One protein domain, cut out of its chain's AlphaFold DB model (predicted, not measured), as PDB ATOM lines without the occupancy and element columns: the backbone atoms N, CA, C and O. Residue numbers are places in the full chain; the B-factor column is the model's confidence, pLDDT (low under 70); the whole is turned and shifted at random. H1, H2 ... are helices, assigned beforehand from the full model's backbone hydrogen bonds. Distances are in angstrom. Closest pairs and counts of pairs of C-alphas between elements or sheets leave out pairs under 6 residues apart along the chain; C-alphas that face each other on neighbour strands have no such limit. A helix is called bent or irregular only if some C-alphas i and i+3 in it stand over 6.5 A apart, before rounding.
ATOM      1  N   MET A   2       7.203   8.541 -21.297       91.44
ATOM      2  CA  MET A   2       6.337   7.687 -20.459       91.44
ATOM      3  C   MET A   2       6.380   6.207 -20.859       91.44
ATOM      4  O   MET A   2       6.706   5.358 -20.034       91.44
ATOM      5  N   THR A   3       6.192   5.919 -22.150       91.62
ATOM      6  CA  THR A   3       6.239   4.561 -22.718       91.62
ATOM      7  C   THR A   3       7.526   3.814 -22.374       91.62
ATOM      8  O   THR A   3       7.474   2.633 -22.071       91.62
ATOM      9  N   GLY A   4       8.670   4.504 -22.308       96.75
ATOM     10  CA  GLY A   4       9.949   3.872 -21.973       96.75
ATOM     11  C   GLY A   4      10.019   3.356 -20.531       96.75
ATOM     12  O   GLY A   4      10.642   2.329 -20.287       96.75
ATOM     13  N   TYR A   5       9.355   4.020 -19.573       97.88
ATOM     14  CA  TYR A   5       9.251   3.509 -18.199       97.88
ATOM     15  C   TYR A   5       8.390   2.248 -18.141       97.88
ATOM     16  O   TYR A   5       8.760   1.288 -17.466       97.88
ATOM     17  N   LYS A   6       7.271   2.237 -18.875       98.12
ATOM     18  CA  LYS A   6       6.397   1.067 -18.970       98.12
ATOM     19  C   LYS A   6       7.102  -0.106 -19.657       98.12
ATOM     20  O   LYS A   6       7.152  -1.186 -19.088       98.12
ATOM     21  N   GLU A   7       7.708   0.111 -20.822       98.19
ATOM     22  CA  GLU A   7       8.443  -0.924 -21.567       98.19
ATOM     23  C   GLU A   7       9.606  -1.505 -20.753       98.19
ATOM     24  O   GLU A   7       9.839  -2.716 -20.762       98.19
ATOM     25  N   ALA A   8      10.325  -0.660 -20.006       98.38
ATOM     26  CA  ALA A   8      11.354  -1.125 -19.087       98.38
ATOM     27  C   ALA A   8      10.761  -2.003 -17.974       98.38
ATOM     28  O   ALA A   8      11.310  -3.064 -17.687       98.38
ATOM     29  N   ALA A   9       9.633  -1.605 -17.375       97.75
ATOM     30  CA  ALA A   9       8.943  -2.418 -16.376       97.75
ATOM     31  C   ALA A   9       8.481  -3.765 -16.959       97.75
ATOM     32  O   ALA A   9       8.756  -4.804 -16.366       97.75
ATOM     33  N   ASP A  10       7.875  -3.761 -18.148       98.25
ATOM     34  CA  ASP A  10       7.410  -4.965 -18.847       98.25
ATOM     35  C   ASP A  10       8.564  -5.933 -19.142       98.25
ATOM     36  O   ASP A  10       8.427  -7.143 -18.960       98.25
ATOM     37  N   THR A  11       9.719  -5.396 -19.547       98.38
ATOM     38  CA  THR A  11      10.942  -6.176 -19.784       98.38
ATOM     39  C   THR A  11      11.433  -6.832 -18.493       98.38
ATOM     40  O   THR A  11      11.815  -8.002 -18.484       98.38
ATOM     41  N   LEU A  12      11.406  -6.097 -17.375       97.38
ATOM     42  CA  LEU A  12      11.785  -6.637 -16.069       97.38
ATOM     43  C   LEU A  12      10.779  -7.667 -15.546       97.38
ATOM     44  O   LEU A  12      11.191  -8.606 -14.867       97.38
ATOM     45  N   VAL A  13       9.490  -7.528 -15.868       96.69
ATOM     46  CA  VAL A  13       8.480  -8.552 -15.574       96.69
ATOM     47  C   VAL A  13       8.819  -9.854 -16.292       96.69
ATOM     48  O   VAL A  13       8.831 -10.903 -15.651       96.69
ATOM     49  N   ASP A  14       9.143  -9.799 -17.585       96.38
ATOM     50  CA  ASP A  14       9.484 -10.998 -18.362       96.38
ATOM     51  C   ASP A  14      10.768 -11.663 -17.829       96.38
ATOM     52  O   ASP A  14      10.859 -12.885 -17.700       96.38
ATOM     53  N   GLU A  15      11.752 -10.856 -17.433       96.50
ATOM     54  CA  GLU A  15      12.998 -11.325 -16.824       96.50
ATOM     55  C   GLU A  15      12.779 -11.961 -15.437       96.50
ATOM     56  O   GLU A  15      13.376 -12.992 -15.106       96.50
ATOM     57  N   ALA A  16      11.882 -11.385 -14.631       93.12
ATOM     58  CA  ALA A  16      11.517 -11.879 -13.307       93.12
ATOM     59  C   ALA A  16      10.880 -13.278 -13.343       93.12
ATOM     60  O   ALA A  16      10.978 -14.019 -12.366       93.12
ATOM     61  N   GLN A  17      10.268 -13.679 -14.460       89.31
ATOM     62  CA  GLN A  17       9.657 -15.006 -14.601       89.31
ATOM     63  C   GLN A  17      10.680 -16.142 -14.734       89.31
ATOM     64  O   GLN A  17      10.335 -17.308 -14.548       89.31
ATOM     65  N   GLN A  18      11.945 -15.832 -15.024       91.44
ATOM     66  CA  GLN A  18      12.961 -16.853 -15.291       91.44
ATOM     67  C   GLN A  18      13.479 -17.557 -14.029       91.44
ATOM     68  O   GLN A  18      13.988 -18.674 -14.118       91.44
ATOM     69  N   SER A  19      13.408 -16.920 -12.854       91.50
ATOM     70  CA  SER A  19      13.789 -17.548 -11.582       91.50
ATOM     71  C   SER A  19      13.179 -16.833 -10.376       91.50
ATOM     72  O   SER A  19      12.938 -15.629 -10.415       91.50
ATOM     73  N   GLY A  20      13.002 -17.561  -9.266       85.88
ATOM     74  CA  GLY A  20      12.546 -16.972  -7.999       85.88
ATOM     75  C   GLY A  20      13.454 -15.835  -7.520       85.88
ATOM     76  O   GLY A  20      12.974 -14.759  -7.206       85.88
ATOM     77  N   PHE A  21      14.777 -16.008  -7.604       87.62
ATOM     78  CA  PHE A  21      15.729 -14.958  -7.223       87.62
ATOM     79  C   PHE A  21      15.582 -13.672  -8.057       87.62
ATOM     80  O   PHE A  21      15.643 -12.565  -7.518       87.62
ATOM     81  N   LYS A  22      15.388 -13.795  -9.380       90.25
ATOM     82  CA  LYS A  22      15.143 -12.629 -10.243       90.25
ATOM     83  C   LYS A  22      13.814 -11.972  -9.894       90.25
ATOM     84  O   LYS A  22      13.768 -10.755  -9.783       90.25
ATOM     85  N   ARG A  23      12.760 -12.751  -9.648       88.62
ATOM     86  CA  ARG A  23      11.481 -12.221  -9.161       88.62
ATOM     87  C   ARG A  23      11.651 -11.411  -7.880       88.62
ATOM     88  O   ARG A  23      11.226 -10.259  -7.843       88.62
ATOM     89  N   ASP A  24      12.315 -11.983  -6.884       85.38
ATOM     90  CA  ASP A  24      12.464 -11.379  -5.558       85.38
ATOM     91  C   ASP A  24      13.283 -10.085  -5.594       85.38
ATOM     92  O   ASP A  24      13.134  -9.242  -4.720       85.38
ATOM     93  N   THR A  25      14.132  -9.899  -6.607       87.06
ATOM     94  CA  THR A  25      14.979  -8.706  -6.758       87.06
ATOM     95  C   THR A  25      14.396  -7.671  -7.721       87.06
ATOM     96  O   THR A  25      14.504  -6.473  -7.470       87.06
ATOM     97  N   LEU A  26      13.752  -8.102  -8.808       91.88
ATOM     98  CA  LEU A  26      13.227  -7.217  -9.854       91.88
ATOM     99  C   LEU A  26      11.835  -6.665  -9.544       91.88
ATOM    100  O   LEU A  26      11.429  -5.673 -10.145       91.88
ATOM    101  N   ILE A  27      11.113  -7.239  -8.581       88.81
ATOM    102  CA  ILE A  27       9.789  -6.745  -8.189       88.81
ATOM    103  C   ILE A  27       9.803  -5.276  -7.740       88.81
ATOM    104  O   ILE A  27       8.898  -4.520  -8.087       88.81
ATOM    105  N   TYR A  28      10.856  -4.842  -7.039       87.38
ATOM    106  CA  TYR A  28      10.992  -3.461  -6.572       87.38
ATOM    107  C   TYR A  28      11.114  -2.457  -7.729       87.38
ATOM    108  O   TYR A  28      10.287  -1.542  -7.804       87.38
ATOM    109  N   PRO A  29      12.081  -2.599  -8.662       92.81
ATOM    110  CA  PRO A  29      12.153  -1.702  -9.807       92.81
ATOM    111  C   PRO A  29      10.928  -1.812 -10.724       92.81
ATOM    112  O   PRO A  29      10.521  -0.785 -11.254       92.81
ATOM    113  N   VAL A  30      10.290  -2.981 -10.875       94.38
ATOM    114  CA  VAL A  30       9.040  -3.110 -11.656       94.38
ATOM    115  C   VAL A  30       7.942  -2.199 -11.105       94.38
ATOM    116  O   VAL A  30       7.397  -1.376 -11.842       94.38
ATOM    117  N   ILE A  31       7.645  -2.302  -9.804       92.31
ATOM    118  CA  ILE A  31       6.605  -1.483  -9.162       92.31
ATOM    119  C   ILE A  31       6.963   0.002  -9.272       92.31
ATOM    120  O   ILE A  31       6.117   0.822  -9.633       92.31
ATOM    121  N   PHE A  32       8.228   0.344  -9.021       92.75
ATOM    122  CA  PHE A  32       8.705   1.719  -9.122       92.75
ATOM    123  C   PHE A  32       8.529   2.300 -10.534       92.75
ATOM    124  O   PHE A  32       8.042   3.420 -10.681       92.75
ATOM    125  N   LEU A  33       8.891   1.549 -11.577       96.38
ATOM    126  CA  LEU A  33       8.802   1.995 -12.967       96.38
ATOM    127  C   LEU A  33       7.350   2.149 -13.436       96.38
ATOM    128  O   LEU A  33       7.028   3.172 -14.041       96.38
ATOM    129  N   TYR A  34       6.453   1.213 -13.104       97.25
ATOM    130  CA  TYR A  34       5.023   1.377 -13.398       97.25
ATOM    131  C   TYR A  34       4.420   2.586 -12.683       97.25
ATOM    132  O   TYR A  34       3.636   3.336 -13.266       97.25
ATOM    133  N   ARG A  35       4.843   2.845 -11.444       96.06
ATOM    134  CA  ARG A  35       4.444   4.047 -10.717       96.06
ATOM    135  C   ARG A  35       4.977   5.333 -11.369       96.06
ATOM    136  O   ARG A  35       4.280   6.347 -11.365       96.06
ATOM    137  N   GLN A  36       6.195   5.336 -11.920       96.56
ATOM    138  CA  GLN A  36       6.713   6.481 -12.694       96.56
ATOM    139  C   GLN A  36       5.923   6.703 -13.980       96.56
ATOM    140  O   GLN A  36       5.603   7.842 -14.309       96.56
ATOM    141  N   PHE A  37       5.583   5.620 -14.676       98.19
ATOM    142  CA  PHE A  37       4.738   5.672 -15.859       98.19
ATOM    143  C   PHE A  37       3.406   6.386 -15.566       98.19
ATOM    144  O   PHE A  37       3.107   7.375 -16.229       98.19
ATOM    145  N   ILE A  38       2.684   5.984 -14.510       98.25
ATOM    146  CA  ILE A  38       1.417   6.622 -14.102       98.25
ATOM    147  C   ILE A  38       1.590   8.121 -13.808       98.25
ATOM    148  O   ILE A  38       0.806   8.933 -14.293       98.25
ATOM    149  N   GLU A  39       2.595   8.516 -13.013       97.94
ATOM    150  CA  GLU A  39       2.806   9.942 -12.702       97.94
ATOM    151  C   GLU A  39       3.040  10.767 -13.962       97.94
ATOM    152  O   GLU A  39       2.493  11.863 -14.085       97.94
ATOM    153  N   LEU A  40       3.887  10.271 -14.863       97.75
ATOM    154  CA  LEU A  40       4.263  11.017 -16.052       97.75
ATOM    155  C   LEU A  40       3.082  11.157 -17.018       97.75
ATOM    156  O   LEU A  40       2.901  12.252 -17.542       97.75
ATOM    157  N   GLU A  41       2.262  10.115 -17.185       98.31
ATOM    158  CA  GLU A  41       1.017  10.174 -17.971       98.31
ATOM    159  C   GLU A  41       0.049  11.217 -17.400       98.31
ATOM    160  O   GLU A  41      -0.402  12.114 -18.109       98.31
ATOM    161  N   LEU A  42      -0.196  11.188 -16.086       98.31
ATOM    162  CA  LEU A  42      -1.076  12.166 -15.442       98.31
ATOM    163  C   LEU A  42      -0.551  13.594 -15.594       98.31
ATOM    164  O   LEU A  42      -1.302  14.498 -15.956       98.31
ATOM    165  N   LYS A  43       0.747  13.816 -15.350       98.06
ATOM    166  CA  LYS A  43       1.363  15.137 -15.527       98.06
ATOM    167  C   LYS A  43       1.264  15.619 -16.968       98.06
ATOM    168  O   LYS A  43       0.986  16.797 -17.176       98.06
ATOM    169  N   TYR A  44       1.480  14.727 -17.930       98.00
ATOM    170  CA  TYR A  44       1.352  15.031 -19.347       98.00
ATOM    171  C   TYR A  44      -0.076  15.454 -19.697       98.00
ATOM    172  O   TYR A  44      -0.264  16.565 -20.185       98.00
ATOM    173  N   LEU A  45      -1.082  14.641 -19.369       98.25
ATOM    174  CA  LEU A  45      -2.482  14.930 -19.690       98.25
ATOM    175  C   LEU A  45      -2.972  16.229 -19.032       98.25
ATOM    176  O   LEU A  45      -3.598  17.067 -19.686       98.25
ATOM    177  N   ILE A  46      -2.641  16.450 -17.755       98.56
ATOM    178  CA  ILE A  46      -3.003  17.692 -17.055       98.56
ATOM    179  C   ILE A  46      -2.321  18.899 -17.704       98.56
ATOM    180  O   ILE A  46      -2.949  19.939 -17.880       98.56
ATOM    181  N   TYR A  47      -1.045  18.780 -18.072       98.00
ATOM    182  CA  TYR A  47      -0.320  19.859 -18.737       98.00
ATOM    183  C   TYR A  47      -0.892  20.192 -20.115       98.00
ATOM    184  O   TYR A  47      -1.069  21.369 -20.430       98.00
ATOM    185  N   THR A  48      -1.195  19.174 -20.916       97.88
ATOM    186  CA  THR A  48      -1.658  19.338 -22.296       97.88
ATOM    187  C   THR A  48      -3.073  19.918 -22.357       97.88
ATOM    188  O   THR A  48      -3.332  20.828 -23.149       97.88
ATOM    189  N   PHE A  49      -3.982  19.445 -21.498       98.38
ATOM    190  CA  PHE A  49      -5.413  19.760 -21.603       98.38
ATOM    191  C   PHE A  49      -5.939  20.651 -20.473       98.38
ATOM    192  O   PHE A  49      -6.860  21.443 -20.681       98.38
ATOM    193  N   GLY A  50      -5.344  20.584 -19.280       98.12
ATOM    194  CA  GLY A  50      -5.875  21.243 -18.085       98.12
ATOM    195  C   GLY A  50      -6.006  22.758 -18.220       98.12
ATOM    196  O   GLY A  50      -7.009  23.329 -17.787       98.12
ATOM    197  N   GLY A  51      -5.062  23.414 -18.902       97.31
ATOM    198  CA  GLY A  51      -5.080  24.867 -19.081       97.31
ATOM    199  C   GLY A  51      -6.346  25.396 -19.766       97.31
ATOM    200  O   GLY A  51      -6.798  26.491 -19.440       97.31
ATOM    201  N   ARG A  52      -6.972  24.611 -20.657       96.38
ATOM    202  CA  ARG A  52      -8.202  25.021 -21.369       96.38
ATOM    203  C   ARG A  52      -9.436  25.032 -20.468       96.38
ATOM    204  O   ARG A  52     -10.404  25.724 -20.763       96.38
ATOM    205  N   VAL A  53      -9.378  24.301 -19.358       97.69
ATOM    206  CA  VAL A  53     -10.478  24.134 -18.400       97.69
ATOM    207  C   VAL A  53     -10.126  24.656 -17.003       97.69
ATOM    208  O   VAL A  53     -10.837  24.394 -16.038       97.69
ATOM    209  N   GLY A  54      -9.043  25.432 -16.889       97.56
ATOM    210  CA  GLY A  54      -8.645  26.101 -15.646       97.56
ATOM    211  C   GLY A  54      -7.959  25.201 -14.613       97.56
ATOM    212  O   GLY A  54      -7.980  25.526 -13.429       97.56
ATOM    213  N   VAL A  55      -7.358  24.086 -15.037       98.00
ATOM    214  CA  VAL A  55      -6.562  23.190 -14.182       98.00
ATOM    215  C   VAL A  55      -5.082  23.340 -14.530       98.00
ATOM    216  O   VAL A  55      -4.670  23.095 -15.662       98.00
ATOM    217  N   GLU A  56      -4.257  23.734 -13.562       95.44
ATOM    218  CA  GLU A  56      -2.819  23.922 -13.778       95.44
ATOM    219  C   GLU A  56      -2.014  22.661 -13.443       95.44
ATOM    220  O   GLU A  56      -2.209  22.021 -12.409       95.44
ATOM    221  N   ALA A  57      -1.036  22.329 -14.289       92.38
ATOM    222  CA  ALA A  57      -0.145  21.203 -14.036       92.38
ATOM    223  C   ALA A  57       0.797  21.458 -12.853       92.38
ATOM    224  O   ALA A  57       1.606  22.390 -12.851       92.38
ATOM    225  N   ASN A  58       0.769  20.554 -11.872       93.56
ATOM    226  CA  ASN A  58       1.691  20.572 -10.742       93.56
ATOM    227  C   ASN A  58       2.875  19.620 -10.964       93.56
ATOM    228  O   ASN A  58       2.871  18.459 -10.550       93.56
ATOM    229  N   TRP A  59       3.947  20.147 -11.551       92.50
ATOM    230  CA  TRP A  59       5.180  19.395 -11.806       92.50
ATOM    231  C   TRP A  59       5.947  18.982 -10.546       92.50
ATOM    232  O   TRP A  59       6.773  18.073 -10.614       92.50
ATOM    233  N   LYS A  60       5.681  19.629  -9.405       93.94
ATOM    234  CA  LYS A  60       6.388  19.396  -8.137       93.94
ATOM    235  C   LYS A  60       5.761  18.285  -7.300       93.94
ATOM    236  O   LYS A  60       6.426  17.759  -6.416       93.94
ATOM    237  N   SER A  61       4.492  17.958  -7.541       93.25
ATOM    238  CA  SER A  61       3.837  16.871  -6.820       93.25
ATOM    239  C   SER A  61       4.301  15.516  -7.347       93.25
ATOM    240  O   SER A  61       4.400  15.316  -8.557       93.25
ATOM    241  N   HIS A  62       4.542  14.587  -6.427       94.62
ATOM    242  CA  HIS A  62       4.722  13.157  -6.699       94.62
ATOM    243  C   HIS A  62       3.578  12.328  -6.098       94.62
ATOM    244  O   HIS A  62       3.636  11.101  -6.064       94.62
ATOM    245  N   ASP A  63       2.538  12.984  -5.594       95.50
ATOM    246  CA  ASP A  63       1.348  12.307  -5.102       95.50
ATOM    247  C   ASP A  63       0.441  11.987  -6.297       95.50
ATOM    248  O   ASP A  63      -0.231  12.867  -6.841       95.50
ATOM    249  N   ILE A  64       0.458  10.729  -6.740       96.88
ATOM    250  CA  ILE A  64      -0.327  10.291  -7.901       96.88
ATOM    251  C   ILE A  64      -1.828  10.237  -7.617       96.88
ATOM    252  O   ILE A  64      -2.609  10.362  -8.555       96.88
ATOM    253  N   ALA A  65      -2.250  10.114  -6.352       96.50
ATOM    254  CA  ALA A  65      -3.664  10.206  -6.003       96.50
ATOM    255  C   ALA A  65      -4.146  11.653  -6.162       96.50
ATOM    256  O   ALA A  65      -5.185  11.895  -6.773       96.50
ATOM    257  N   PHE A  66      -3.350  12.625  -5.705       96.62
ATOM    258  CA  PHE A  66      -3.607  14.038  -5.984       96.62
ATOM    259  C   PHE A  66      -3.635  14.321  -7.493       96.62
ATOM    260  O   PHE A  66      -4.601  14.899  -7.986       96.62
ATOM    261  N   LEU A  67      -2.625  13.872  -8.246       98.12
ATOM    262  CA  LEU A  67      -2.581  14.077  -9.698       98.12
ATOM    263  C   LEU A  67      -3.791  13.447 -10.403       98.12
ATOM    264  O   LEU A  67      -4.368  14.073 -11.285       98.12
ATOM    265  N   TRP A  68      -4.243  12.266  -9.978       98.19
ATOM    266  CA  TRP A  68      -5.476  11.665 -10.487       98.19
ATOM    267  C   TRP A  68      -6.692  12.564 -10.250       98.19
ATOM    268  O   TRP A  68      -7.475  12.791 -11.168       98.19
ATOM    269  N   THR A  69      -6.841  13.134  -9.048       97.88
ATOM    270  CA  THR A  69      -7.956  14.058  -8.778       97.88
ATOM    271  C   THR A  69      -7.903  15.320  -9.636       97.88
ATOM    272  O   THR A  69      -8.953  15.804 -10.054       97.88
ATOM    273  N   GLU A  70      -6.709  15.832  -9.947       98.44
ATOM    274  CA  GLU A  70      -6.549  16.951 -10.880       98.44
ATOM    275  C   GLU A  70      -6.925  16.539 -12.307       98.44
ATOM    276  O   GLU A  70      -7.665  17.257 -12.973       98.44
ATOM    277  N   PHE A  71      -6.505  15.357 -12.759       98.44
ATOM    278  CA  PHE A  71      -6.871  14.836 -14.074       98.44
ATOM    279  C   PHE A  71      -8.386  14.622 -14.228       98.44
ATOM    280  O   PHE A  71      -8.961  15.015 -15.239       98.44
ATOM    281  N   VAL A  72      -9.077  14.118 -13.203       97.81
ATOM    282  CA  VAL A  72     -10.548  13.999 -13.221       97.81
ATOM    283  C   VAL A  72     -11.227  15.367 -13.361       97.81
ATOM    284  O   VAL A  72     -12.242  15.482 -14.049       97.81
ATOM    285  N   LYS A  73     -10.668  16.435 -12.772       97.94
ATOM    286  CA  LYS A  73     -11.172  17.802 -13.010       97.94
ATOM    287  C   LYS A  73     -10.991  18.220 -14.465       97.94
ATOM    288  O   LYS A  73     -11.870  18.894 -14.996       97.94
ATOM    289  N   VAL A  74      -9.894  17.810 -15.110       98.38
ATOM    290  CA  VAL A  74      -9.686  18.040 -16.547       98.38
ATOM    291  C   VAL A  74     -10.784  17.352 -17.355       98.38
ATOM    292  O   VAL A  74     -11.480  18.029 -18.106       98.38
ATOM    293  N   LEU A  75     -11.010  16.051 -17.142       97.75
ATOM    294  CA  LEU A  75     -12.077  15.296 -17.815       97.75
ATOM    295  C   LEU A  75     -13.451  15.962 -17.639       97.75
ATOM    296  O   LEU A  75     -14.173  16.185 -18.613       97.75
ATOM    297  N   ALA A  76     -13.783  16.359 -16.408       96.81
ATOM    298  CA  ALA A  76     -15.035  17.046 -16.103       96.81
ATOM    299  C   ALA A  76     -15.150  18.410 -16.807       96.81
ATOM    300  O   ALA A  76     -16.228  18.765 -17.283       96.81
ATOM    301  N   GLY A  77     -14.052  19.163 -16.908       97.38
ATOM    302  CA  GLY A  77     -14.006  20.444 -17.611       97.38
ATOM    303  C   GLY A  77     -14.301  20.330 -19.109       97.38
ATOM    304  O   GLY A  77     -14.900  21.234 -19.685       97.38
ATOM    305  N   TYR A  78     -13.943  19.198 -19.718       97.25
ATOM    306  CA  TYR A  78     -14.277  18.856 -21.104       97.25
ATOM    307  C   TYR A  78     -15.667  18.212 -21.258       97.25
ATOM    308  O   TYR A  78     -16.078  17.879 -22.367       97.25
ATOM    309  N   GLY A  79     -16.410  18.028 -20.163       95.81
ATOM    310  CA  GLY A  79     -17.731  17.398 -20.178       95.81
ATOM    311  C   GLY A  79     -17.707  15.890 -20.445       95.81
ATOM    312  O   GLY A  79     -18.757  15.318 -20.754       95.81
ATOM    313  N   VAL A  80     -16.542  15.243 -20.313       94.00
ATOM    314  CA  VAL A  80     -16.380  13.799 -20.526       94.00
ATOM    315  C   VAL A  80     -17.293  13.028 -19.570       94.00
ATOM    316  O   VAL A  80     -17.395  13.345 -18.385       94.00
ATOM    317  N   GLN A  81     -17.983  12.025 -20.107       89.19
ATOM    318  CA  GLN A  81     -18.815  11.098 -19.343       89.19
ATOM    319  C   GLN A  81     -18.120   9.737 -19.282       89.19
ATOM    320  O   GLN A  81     -17.511   9.322 -20.265       89.19
ATOM    321  N   ASP A  82     -18.285   9.018 -18.172       88.94
ATOM    322  CA  ASP A  82     -17.738   7.669 -17.974       88.94
ATOM    323  C   ASP A  82     -18.868   6.642 -17.755       88.94
ATOM    324  O   ASP A  82     -19.100   6.175 -16.633       88.94
ATOM    325  N   PRO A  83     -19.657   6.321 -18.800       82.38
ATOM    326  CA  PRO A  83     -20.784   5.394 -18.675       82.38
ATOM    327  C   PRO A  83     -20.338   3.972 -18.304       82.38
ATOM    328  O   PRO A  83     -21.067   3.266 -17.602       82.38
ATOM    329  N   ASP A  84     -19.134   3.581 -18.722       85.19
ATOM    330  CA  ASP A  84     -18.576   2.244 -18.514       85.19
ATOM    331  C   ASP A  84     -17.819   2.110 -17.180       85.19
ATOM    332  O   ASP A  84     -17.376   1.017 -16.824       85.19
ATOM    333  N   LYS A  85     -17.730   3.196 -16.397       88.88
ATOM    334  CA  LYS A  85     -17.037   3.262 -15.097       88.88
ATOM    335  C   LYS A  85     -15.547   2.918 -15.185       88.88
ATOM    336  O   LYS A  85     -14.974   2.375 -14.232       88.88
ATOM    337  N   THR A  86     -14.924   3.216 -16.318       90.56
ATOM    338  CA  THR A  86     -13.507   2.937 -16.560       90.56
ATOM    339  C   THR A  86     -12.623   3.795 -15.655       90.56
ATOM    340  O   THR A  86     -11.639   3.289 -15.110       90.56
ATOM    341  N   ASP A  87     -13.019   5.041 -15.383       91.19
ATOM    342  CA  ASP A  87     -12.291   5.950 -14.494       91.19
ATOM    343  C   ASP A  87     -12.212   5.367 -13.082       91.19
ATOM    344  O   ASP A  87     -11.175   5.437 -12.426       91.19
ATOM    345  N   ALA A  88     -13.288   4.736 -12.604       92.19
ATOM    346  CA  ALA A  88     -13.313   4.119 -11.280       92.19
ATOM    347  C   ALA A  88     -12.332   2.937 -11.173       92.19
ATOM    348  O   ALA A  88     -11.675   2.770 -10.141       92.19
ATOM    349  N   VAL A  89     -12.205   2.139 -12.238       95.19
ATOM    350  CA  VAL A  89     -11.253   1.021 -12.290       95.19
ATOM    351  C   VAL A  89      -9.822   1.550 -12.249       95.19
ATOM    352  O   VAL A  89      -9.046   1.144 -11.382       95.19
ATOM    353  N   VAL A  90      -9.479   2.503 -13.117       97.12
ATOM    354  CA  VAL A  90      -8.125   3.076 -13.160       97.12
ATOM    355  C   VAL A  90      -7.803   3.829 -11.868       97.12
ATOM    356  O   VAL A  90      -6.718   3.656 -11.317       97.12
ATOM    357  N   SER A  91      -8.767   4.562 -11.306       96.75
ATOM    358  CA  SER A  91      -8.629   5.232 -10.010       96.75
ATOM    359  C   SER A  91      -8.246   4.261  -8.895       96.75
ATOM    360  O   SER A  91      -7.364   4.567  -8.093       96.75
ATOM    361  N   SER A  92      -8.854   3.069  -8.861       95.44
ATOM    362  CA  SER A  92      -8.520   2.052  -7.857       95.44
ATOM    363  C   SER A  92      -7.078   1.550  -7.990       95.44
ATOM    364  O   SER A  92      -6.386   1.397  -6.986       95.44
ATOM    365  N   ILE A  93      -6.585   1.383  -9.222       95.88
ATOM    366  CA  ILE A  93      -5.202   0.973  -9.495       95.88
ATOM    367  C   ILE A  93      -4.229   2.073  -9.057       95.88
ATOM    368  O   ILE A  93      -3.255   1.798  -8.354       95.88
ATOM    369  N   VAL A  94      -4.513   3.332  -9.410       96.81
ATOM    370  CA  VAL A  94      -3.711   4.486  -8.976       96.81
ATOM    371  C   VAL A  94      -3.674   4.587  -7.451       96.81
ATOM    372  O   VAL A  94      -2.612   4.846  -6.887       96.81
ATOM    373  N   ALA A  95      -4.795   4.341  -6.772       93.81
ATOM    374  CA  ALA A  95      -4.865   4.359  -5.313       93.81
ATOM    375  C   ALA A  95      -3.993   3.269  -4.667       93.81
ATOM    376  O   ALA A  95      -3.309   3.550  -3.680       93.81
ATOM    377  N   GLU A  96      -3.955   2.058  -5.230       91.88
ATOM    378  CA  GLU A  96      -3.065   0.999  -4.739       91.88
ATOM    379  C   GLU A  96      -1.589   1.385  -4.905       91.88
ATOM    380  O   GLU A  96      -0.823   1.277  -3.946       91.88
ATOM    381  N   PHE A  97      -1.192   1.942  -6.057       92.19
ATOM    382  CA  PHE A  97       0.170   2.465  -6.242       92.19
ATOM    383  C   PHE A  97       0.491   3.626  -5.288       92.19
ATOM    384  O   PHE A  97       1.585   3.671  -4.725       92.19
ATOM    385  N   ALA A  98      -0.455   4.542  -5.057       91.62
ATOM    386  CA  ALA A  98      -0.276   5.674  -4.149       91.62
ATOM    387  C   ALA A  98      -0.101   5.219  -2.696       91.62
ATOM    388  O   ALA A  98       0.649   5.821  -1.934       91.62
ATOM    389  N   LYS A  99      -0.777   4.137  -2.306       86.94
ATOM    390  CA  LYS A  99      -0.668   3.552  -0.970       86.94
ATOM    391  C   LYS A  99       0.700   2.917  -0.734       86.94
ATOM    392  O   LYS A  99       1.248   3.065   0.357       86.94
ATOM    393  N   VAL A 100       1.238   2.205  -1.724       82.19
ATOM    394  CA  VAL A 100       2.513   1.485  -1.572       82.19
ATOM    395  C   VAL A 100       3.739   2.363  -1.842       82.19
ATOM    396  O   VAL A 100       4.793   2.145  -1.245       82.19
ATOM    397  N   ASP A 101       3.612   3.395  -2.681       82.31
ATOM    398  CA  ASP A 101       4.684   4.355  -2.972       82.31
ATOM    399  C   ASP A 101       4.194   5.819  -2.982       82.31
ATOM    400  O   ASP A 101       4.210   6.490  -4.023       82.31
ATOM    401  N   PRO A 102       3.784   6.358  -1.817       80.88
ATOM    402  CA  PRO A 102       3.123   7.663  -1.712       80.88
ATOM    403  C   PRO A 102       4.000   8.848  -2.117       80.88
ATOM    404  O   PRO A 102       3.496   9.947  -2.333       80.88
ATOM    405  N   GLN A 103       5.318   8.665  -2.147       77.69
ATOM    406  CA  GLN A 103       6.291   9.740  -2.347       77.69
ATOM    407  C   GLN A 103       7.377   9.361  -3.358       77.69
ATOM    408  O   GLN A 103       8.435   9.991  -3.397       77.69
ATOM    409  N   SER A 104       7.127   8.350  -4.196       81.88
ATOM    410  CA  SER A 104       8.053   7.955  -5.259       81.88
ATOM    411  C   SER A 104       9.434   7.523  -4.730       81.88
ATOM    412  O   SER A 104      10.468   7.818  -5.340       81.88
ATOM    413  N   TYR A 105       9.510   6.866  -3.572       78.38
ATOM    414  CA  TYR A 105      10.776   6.389  -3.004       78.38
ATOM    415  C   TYR A 105      10.713   5.046  -2.280       78.38
ATOM    416  O   TYR A 105      11.780   4.483  -2.032       78.38
ATOM    417  N   SER A 106       9.529   4.514  -1.966       77.50
ATOM    418  CA  SER A 106       9.388   3.346  -1.087       77.50
ATOM    419  C   SER A 106      10.139   2.124  -1.615       77.50
ATOM    420  O   SER A 106      10.808   1.438  -0.859       77.50
ATOM    421  N   TYR A 107      10.132   1.893  -2.926       77.75
ATOM    422  CA  TYR A 107      10.762   0.713  -3.535       77.75
ATOM    423  C   TYR A 107      12.253   0.882  -3.861       77.75
ATOM    424  O   TYR A 107      12.834   0.065  -4.572       77.75
ATOM    425  N   ARG A 108      12.894   1.942  -3.355       79.62
ATOM    426  CA  ARG A 108      14.337   2.189  -3.531       79.62
ATOM    427  C   ARG A 108      15.149   1.934  -2.266       79.62
ATOM    428  O   ARG A 108      16.372   1.839  -2.344       79.62
ATOM    429  N   TYR A 109      14.488   1.833  -1.117       75.06
ATOM    430  CA  TYR A 109      15.133   1.712   0.183       75.06
ATOM    431  C   TYR A 109      14.538   0.531   0.955       75.06
ATOM    432  O   TYR A 109      13.345   0.270   0.838       75.06
ATOM    433  N   PRO A 110      15.346  -0.184   1.757       66.56
ATOM    434  CA  PRO A 110      14.857  -1.316   2.548       66.56
ATOM    435  C   PRO A 110      13.880  -0.891   3.658       66.56
ATOM    436  O   PRO A 110      13.183  -1.729   4.222       66.56
ATOM    437  N   VAL A 111      13.842   0.404   3.980       70.75
ATOM    438  CA  VAL A 111      12.990   0.995   5.010       70.75
ATOM    439  C   VAL A 111      12.423   2.334   4.544       70.75
ATOM    440  O   VAL A 111      13.014   3.011   3.697       70.75
ATOM    441  N   ASP A 112      11.290   2.731   5.120       74.19
ATOM    442  CA  ASP A 112      10.728   4.070   4.957       74.19
ATOM    443  C   ASP A 112      11.586   5.148   5.660       74.19
ATOM    444  O   ASP A 112      12.585   4.873   6.330       74.19
ATOM    445  N   THR A 113      11.181   6.416   5.547       74.25
ATOM    446  CA  THR A 113      11.873   7.548   6.201       74.25
ATOM    447  C   THR A 113      11.834   7.508   7.734       74.25
ATOM    448  O   THR A 113      12.508   8.308   8.383       74.25
ATOM    449  N   ARG A 114      11.059   6.593   8.324       78.19
ATOM    450  CA  ARG A 114      10.931   6.357   9.768       78.19
ATOM    451  C   ARG A 114      11.630   5.065  10.210       78.19
ATOM    452  O   ARG A 114      11.625   4.769  11.401       78.19
ATOM    453  N   GLY A 115      12.257   4.332   9.288       74.88
ATOM    454  CA  GLY A 115      12.959   3.083   9.567       74.88
ATOM    455  C   GLY A 115      12.063   1.843   9.626       74.88
ATOM    456  O   GLY A 115      12.549   0.791  10.034       74.88
ATOM    457  N   HIS A 116      10.786   1.931   9.242       75.00
ATOM    458  CA  HIS A 116       9.926   0.752   9.138       75.00
ATOM    459  C   HIS A 116      10.207  -0.001   7.845       75.00
ATOM    460  O   HIS A 116      10.419   0.617   6.801       75.00
ATOM    461  N   GLU A 117      10.156  -1.329   7.902       70.00
ATOM    462  CA  GLU A 117      10.203  -2.156   6.699       70.00
ATOM    463  C   GLU A 117       9.083  -1.752   5.742       70.00
ATOM    464  O   GLU A 117       7.936  -1.527   6.142       70.00
ATOM    465  N   VAL A 118       9.426  -1.659   4.461       64.62
ATOM    466  CA  VAL A 118       8.442  -1.410   3.410       64.62
ATOM    467  C   VAL A 118       7.561  -2.663   3.318       64.62
ATOM    468  O   VAL A 118       8.096  -3.733   3.022       64.62
ATOM    469  N   PRO A 119       6.240  -2.586   3.600       58.72
ATOM    470  CA  PRO A 119       5.394  -3.768   3.662       58.72
ATOM    471  C   PRO A 119       5.368  -4.466   2.308       58.72
ATOM    472  O   PRO A 119       4.905  -3.929   1.301       58.72
ATOM    473  N   LEU A 120       5.854  -5.695   2.304       57.94
ATOM    474  CA  LEU A 120       5.920  -6.532   1.128       57.94
ATOM    475  C   LEU A 120       4.706  -7.463   1.122       57.94
ATOM    476  O   LEU A 120       4.721  -8.541   1.694       57.94
ATOM    477  N   GLY A 121       3.643  -7.059   0.421       54.09
ATOM    478  CA  GLY A 121       2.581  -7.983  -0.017       54.09
ATOM    479  C   GLY A 121       3.004  -8.858  -1.211       54.09
ATOM    480  O   GLY A 121       2.157  -9.415  -1.907       54.09
ATOM    481  N   VAL A 122       4.306  -8.912  -1.513       54.19
ATOM    482  CA  VAL A 122       4.877  -9.403  -2.781       54.19
ATOM    483  C   VAL A 122       4.962 -10.915  -2.901       54.19
ATOM    484  O   VAL A 122       4.967 -11.399  -4.033       54.19
ATOM    485  N   ASP A 123       4.921 -11.663  -1.795       53.78
ATOM    486  CA  ASP A 123       4.884 -13.134  -1.847       53.78
ATOM    487  C   ASP A 123       3.676 -13.644  -2.663       53.78
ATOM    488  O   ASP A 123       3.698 -14.741  -3.221       53.78
ATOM    489  N   VAL A 124       2.641 -12.805  -2.815       60.62
ATOM    490  CA  VAL A 124       1.393 -13.108  -3.529       60.62
ATOM    491  C   VAL A 124       1.234 -12.300  -4.830       60.62
ATOM    492  O   VAL A 124       0.298 -12.543  -5.592       60.62
ATOM    493  N   LEU A 125       2.136 -11.359  -5.149       78.44
ATOM    494  CA  LEU A 125       1.973 -10.502  -6.331       78.44
ATOM    495  C   LEU A 125       2.296 -11.272  -7.619       78.44
ATOM    496  O   LEU A 125       3.436 -11.687  -7.849       78.44
ATOM    497  N   ASN A 126       1.293 -11.428  -8.482       89.31
ATOM    498  CA  ASN A 126       1.456 -11.993  -9.816       89.31
ATOM    499  C   ASN A 126       1.922 -10.899 -10.790       89.31
ATOM    500  O   ASN A 126       1.121 -10.084 -11.241       89.31
ATOM    501  N   LEU A 127       3.216 -10.902 -11.125       91.38
ATOM    502  CA  LEU A 127       3.819  -9.910 -12.022       91.38
ATOM    503  C   LEU A 127       3.261  -9.958 -13.451       91.38
ATOM    504  O   LEU A 127       3.176  -8.915 -14.088       91.38
ATOM    505  N   SER A 128       2.843 -11.130 -13.941       93.19
ATOM    506  CA  SER A 128       2.207 -11.232 -15.262       93.19
ATOM    507  C   SER A 128       0.850 -10.536 -15.263       93.19
ATOM    508  O   SER A 128       0.583  -9.718 -16.130       93.19
ATOM    509  N   ALA A 129       0.029 -10.801 -14.243       94.38
ATOM    510  CA  ALA A 129      -1.261 -10.132 -14.105       94.38
ATOM    511  C   ALA A 129      -1.093  -8.619 -13.896       94.38
ATOM    512  O   ALA A 129      -1.895  -7.836 -14.394       94.38
ATOM    513  N   LEU A 130      -0.042  -8.192 -13.185       94.50
ATOM    514  CA  LEU A 130       0.281  -6.771 -13.052       94.50
ATOM    515  C   LEU A 130       0.609  -6.138 -14.412       94.50
ATOM    516  O   LEU A 130       0.103  -5.059 -14.696       94.50
ATOM    517  N   LYS A 131       1.407  -6.802 -15.255       97.00
ATOM    518  CA  LYS A 131       1.707  -6.334 -16.616       97.00
ATOM    519  C   LYS A 131       0.431  -6.157 -17.445       97.00
ATOM    520  O   LYS A 131       0.230  -5.078 -17.993       97.00
ATOM    521  N   ASP A 132      -0.479  -7.133 -17.416       97.31
ATOM    522  CA  ASP A 132      -1.772  -7.045 -18.114       97.31
ATOM    523  C   ASP A 132      -2.626  -5.862 -17.610       97.31
ATOM    524  O   ASP A 132      -3.243  -5.132 -18.389       97.31
ATOM    525  N   VAL A 133      -2.642  -5.627 -16.293       97.31
ATOM    526  CA  VAL A 133      -3.321  -4.462 -15.698       97.31
ATOM    527  C   VAL A 133      -2.708  -3.157 -16.209       97.31
ATOM    528  O   VAL A 133      -3.435  -2.227 -16.559       97.31
ATOM    529  N   MET A 134      -1.379  -3.083 -16.284       98.00
ATOM    530  CA  MET A 134      -0.673  -1.886 -16.737       98.00
ATOM    531  C   MET A 134      -0.803  -1.643 -18.246       98.00
ATOM    532  O   MET A 134      -0.767  -0.484 -18.669       98.00
ATOM    533  N   ASP A 135      -1.022  -2.685 -19.052       98.19
ATOM    534  CA  ASP A 135      -1.448  -2.546 -20.450       98.19
ATOM    535  C   ASP A 135      -2.811  -1.851 -20.541       98.19
ATOM    536  O   ASP A 135      -2.968  -0.891 -21.299       98.19
ATOM    537  N   GLY A 136      -3.774  -2.266 -19.711       97.69
ATOM    538  CA  GLY A 136      -5.087  -1.625 -19.620       97.69
ATOM    539  C   GLY A 136      -5.006  -0.150 -19.208       97.69
ATOM    540  O   GLY A 136      -5.629   0.704 -19.839       97.69
ATOM    541  N   VAL A 137      -4.188   0.168 -18.200       98.19
ATOM    542  CA  VAL A 137      -3.948   1.556 -17.759       98.19
ATOM    543  C   VAL A 137      -3.330   2.400 -18.880       98.19
ATOM    544  O   VAL A 137      -3.754   3.532 -19.102       98.19
ATOM    545  N   GLY A 138      -2.358   1.860 -19.621       97.88
ATOM    546  CA  GLY A 138      -1.764   2.576 -20.752       97.88
ATOM    547  C   GLY A 138      -2.735   2.795 -21.911       97.88
ATOM    548  O   GLY A 138      -2.754   3.877 -22.501       97.88
ATOM    549  N   GLY A 139      -3.587   1.807 -22.196       97.50
ATOM    550  CA  GLY A 139      -4.669   1.947 -23.170       97.50
ATOM    551  C   GLY A 139      -5.665   3.037 -22.775       97.50
ATOM    552  O   GLY A 139      -6.044   3.846 -23.619       97.50
ATOM    553  N   TYR A 140      -6.028   3.113 -21.490       97.62
ATOM    554  CA  TYR A 140      -6.888   4.172 -20.964       97.62
ATOM    555  C   TYR A 140      -6.283   5.566 -21.177       97.62
ATOM    556  O   TYR A 140      -6.932   6.413 -21.785       97.62
ATOM    557  N   PHE A 141      -5.031   5.799 -20.763       97.88
ATOM    558  CA  PHE A 141      -4.394   7.111 -20.937       97.88
ATOM    559  C   PHE A 141      -4.254   7.509 -22.410       97.88
ATOM    560  O   PHE A 141      -4.565   8.644 -22.761       97.88
ATOM    561  N   THR A 142      -3.887   6.563 -23.280       97.50
ATOM    562  CA  THR A 142      -3.829   6.791 -24.735       97.50
ATOM    563  C   THR A 142      -5.204   7.160 -25.303       97.50
ATOM    564  O   THR A 142      -5.318   8.047 -26.146       97.50
ATOM    565  N   GLY A 143      -6.264   6.493 -24.836       96.25
ATOM    566  CA  GLY A 143      -7.637   6.800 -25.226       96.25
ATOM    567  C   GLY A 143      -8.077   8.192 -24.772       96.25
ATOM    568  O   GLY A 143      -8.663   8.932 -25.560       96.25
ATOM    569  N   CYS A 144      -7.761   8.570 -23.529       96.94
ATOM    570  CA  CYS A 144      -8.032   9.909 -23.011       96.94
ATOM    571  C   CYS A 144      -7.289  10.991 -23.795       96.94
ATOM    572  O   CYS A 144      -7.906  11.998 -24.119       96.94
ATOM    573  N   ASP A 145      -6.008  10.787 -24.110       97.50
ATOM    574  CA  ASP A 145      -5.207  11.729 -24.899       97.50
ATOM    575  C   ASP A 145      -5.870  12.020 -26.251       97.50
ATOM    576  O   ASP A 145      -6.238  13.158 -26.534       97.50
ATOM    577  N   GLY A 146      -6.147  10.974 -27.039       97.19
ATOM    578  CA  GLY A 146      -6.778  11.134 -28.350       97.19
ATOM    579  C   GLY A 146      -8.200  11.700 -28.286       97.19
ATOM    580  O   GLY A 146      -8.599  12.474 -29.156       97.19
ATOM    581  N   TYR A 147      -8.982  11.339 -27.263       96.31
ATOM    582  CA  TYR A 147     -10.339  11.859 -27.107       96.31
ATOM    583  C   TYR A 147     -10.354  13.332 -26.688       96.31
ATOM    584  O   TYR A 147     -11.114  14.118 -27.252       96.31
ATOM    585  N   LEU A 148      -9.510  13.718 -25.728       97.19
ATOM    586  CA  LEU A 148      -9.392  15.104 -25.287       97.19
ATOM    587  C   LEU A 148      -8.832  15.992 -26.394       97.19
ATOM    588  O   LEU A 148      -9.343  17.094 -26.559       97.19
ATOM    589  N   ASP A 149      -7.858  15.516 -27.172       97.38
ATOM    590  CA  ASP A 149      -7.327  16.234 -28.336       97.38
ATOM    591  C   ASP A 149      -8.440  16.550 -29.345       97.38
ATOM    592  O   ASP A 149      -8.671  17.716 -29.660       97.38
ATOM    593  N   HIS A 150      -9.249  15.548 -29.710       96.31
ATOM    594  CA  HIS A 150     -10.410  15.735 -30.588       96.31
ATOM    595  C   HIS A 150     -11.452  16.727 -30.034       96.31
ATOM    596  O   HIS A 150     -12.106  17.424 -30.802       96.31
ATOM    597  N   LEU A 151     -11.673  16.771 -28.715       95.00
ATOM    598  CA  LEU A 151     -12.600  17.734 -28.100       95.00
ATOM    599  C   LEU A 151     -12.023  19.150 -27.995       95.00
ATOM    600  O   LEU A 151     -12.762  20.093 -27.713       95.00
ATOM    601  N   ALA A 152     -10.705  19.281 -28.107       89.56
ATOM    602  CA  ALA A 152     -10.009  20.538 -27.933       89.56
ATOM    603  C   ALA A 152      -9.854  21.312 -29.258       89.56
ATOM    604  O   ALA A 152      -9.595  22.517 -29.204       89.56
ATOM    605  N   ASP A 153     -10.004  20.643 -30.400       77.06
ATOM    606  CA  ASP A 153     -10.137  21.249 -31.734       77.06
ATOM    607  C   ASP A 153     -11.453  22.034 -31.907       77.06
ATOM    608  O   ASP A 153     -11.401  23.134 -32.512       77.06
TER     609      ASP A 153
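AT A GLANCE: This is residues 2 to 153 of the 153 residues of an uncharacterized protein of Bradyrhizobiaceae bacterium (UniProt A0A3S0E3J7). A long helix, H2, runs along the elongated model, with H1 folded back beside one end of it and H5 alongside, a three-helix bundle; a shorter helical hairpin, H3 and H4, packs on H2 through H3. A long link without a named element, residues 101 to 126, joins H4 to H5. The 152 printed residues hold five named helices, H1 to H5 in chain order, and no named strand; the class is all helix. The whole is compact, with a radius of gyration of the C-alphas of 16.3 A, and spans 51 by 33 by 25 A.

HOW THE PARTS SIT: The hub is H2, residues 20 to 53, with a kink of 40 degrees near residue 27; it is irregular, C-alphas 48 and 51 being 7.3 A apart. H1, residues 2 to 16, touches it as a hairpin, opposite ways at a shallow tilt of 16 degrees, closest at the C-alphas of Ala 16 and Arg 23, 4.2 A. H5, residues 127 to 152, touches H2 the same way at 11 degrees, closest at the C-alphas of Leu 45 and Asp 145, 6.7 A. With residues 127 to 134 alone H5 touches H1, closest at the C-alphas of Val 13 and Leu 127, 6.0 A. H3, residues 64 to 77, touches residues 38 to 53 of H2 alone, at a shallow tilt of 33 degrees, only just short of steep; the closest C-alphas, of Val 53 and Gly 77, are 5.2 A apart. H4, residues 86 to 100, forms a hairpin with H3, touched by residues 64 to 68 alone, closest at the C-alphas of Ile 64 and Ala 98, 5.9 A. H1 is apart from H3 and H4. Each O i to N i+4 pair is within hydrogen-bond range in H1, H3, H4 and H5, and 25 of 30 are in H2.

IN THESE COORDINATES: H2 is 48.2 A long and H5 37.0 A. H1 begins at C-alpha 2 (6.337, 7.687, -20.459), and H5 ends at C-alpha 152 (-10.009, 20.538, -27.933).

THE WHOLE: The C-alphas farthest apart, of Phe 21 and Asp 153, are 50.8 A apart. The printed part has no cut, and the link H4 to H5 is long. Residue 110 and residues 118 to 124 are under pLDDT 70.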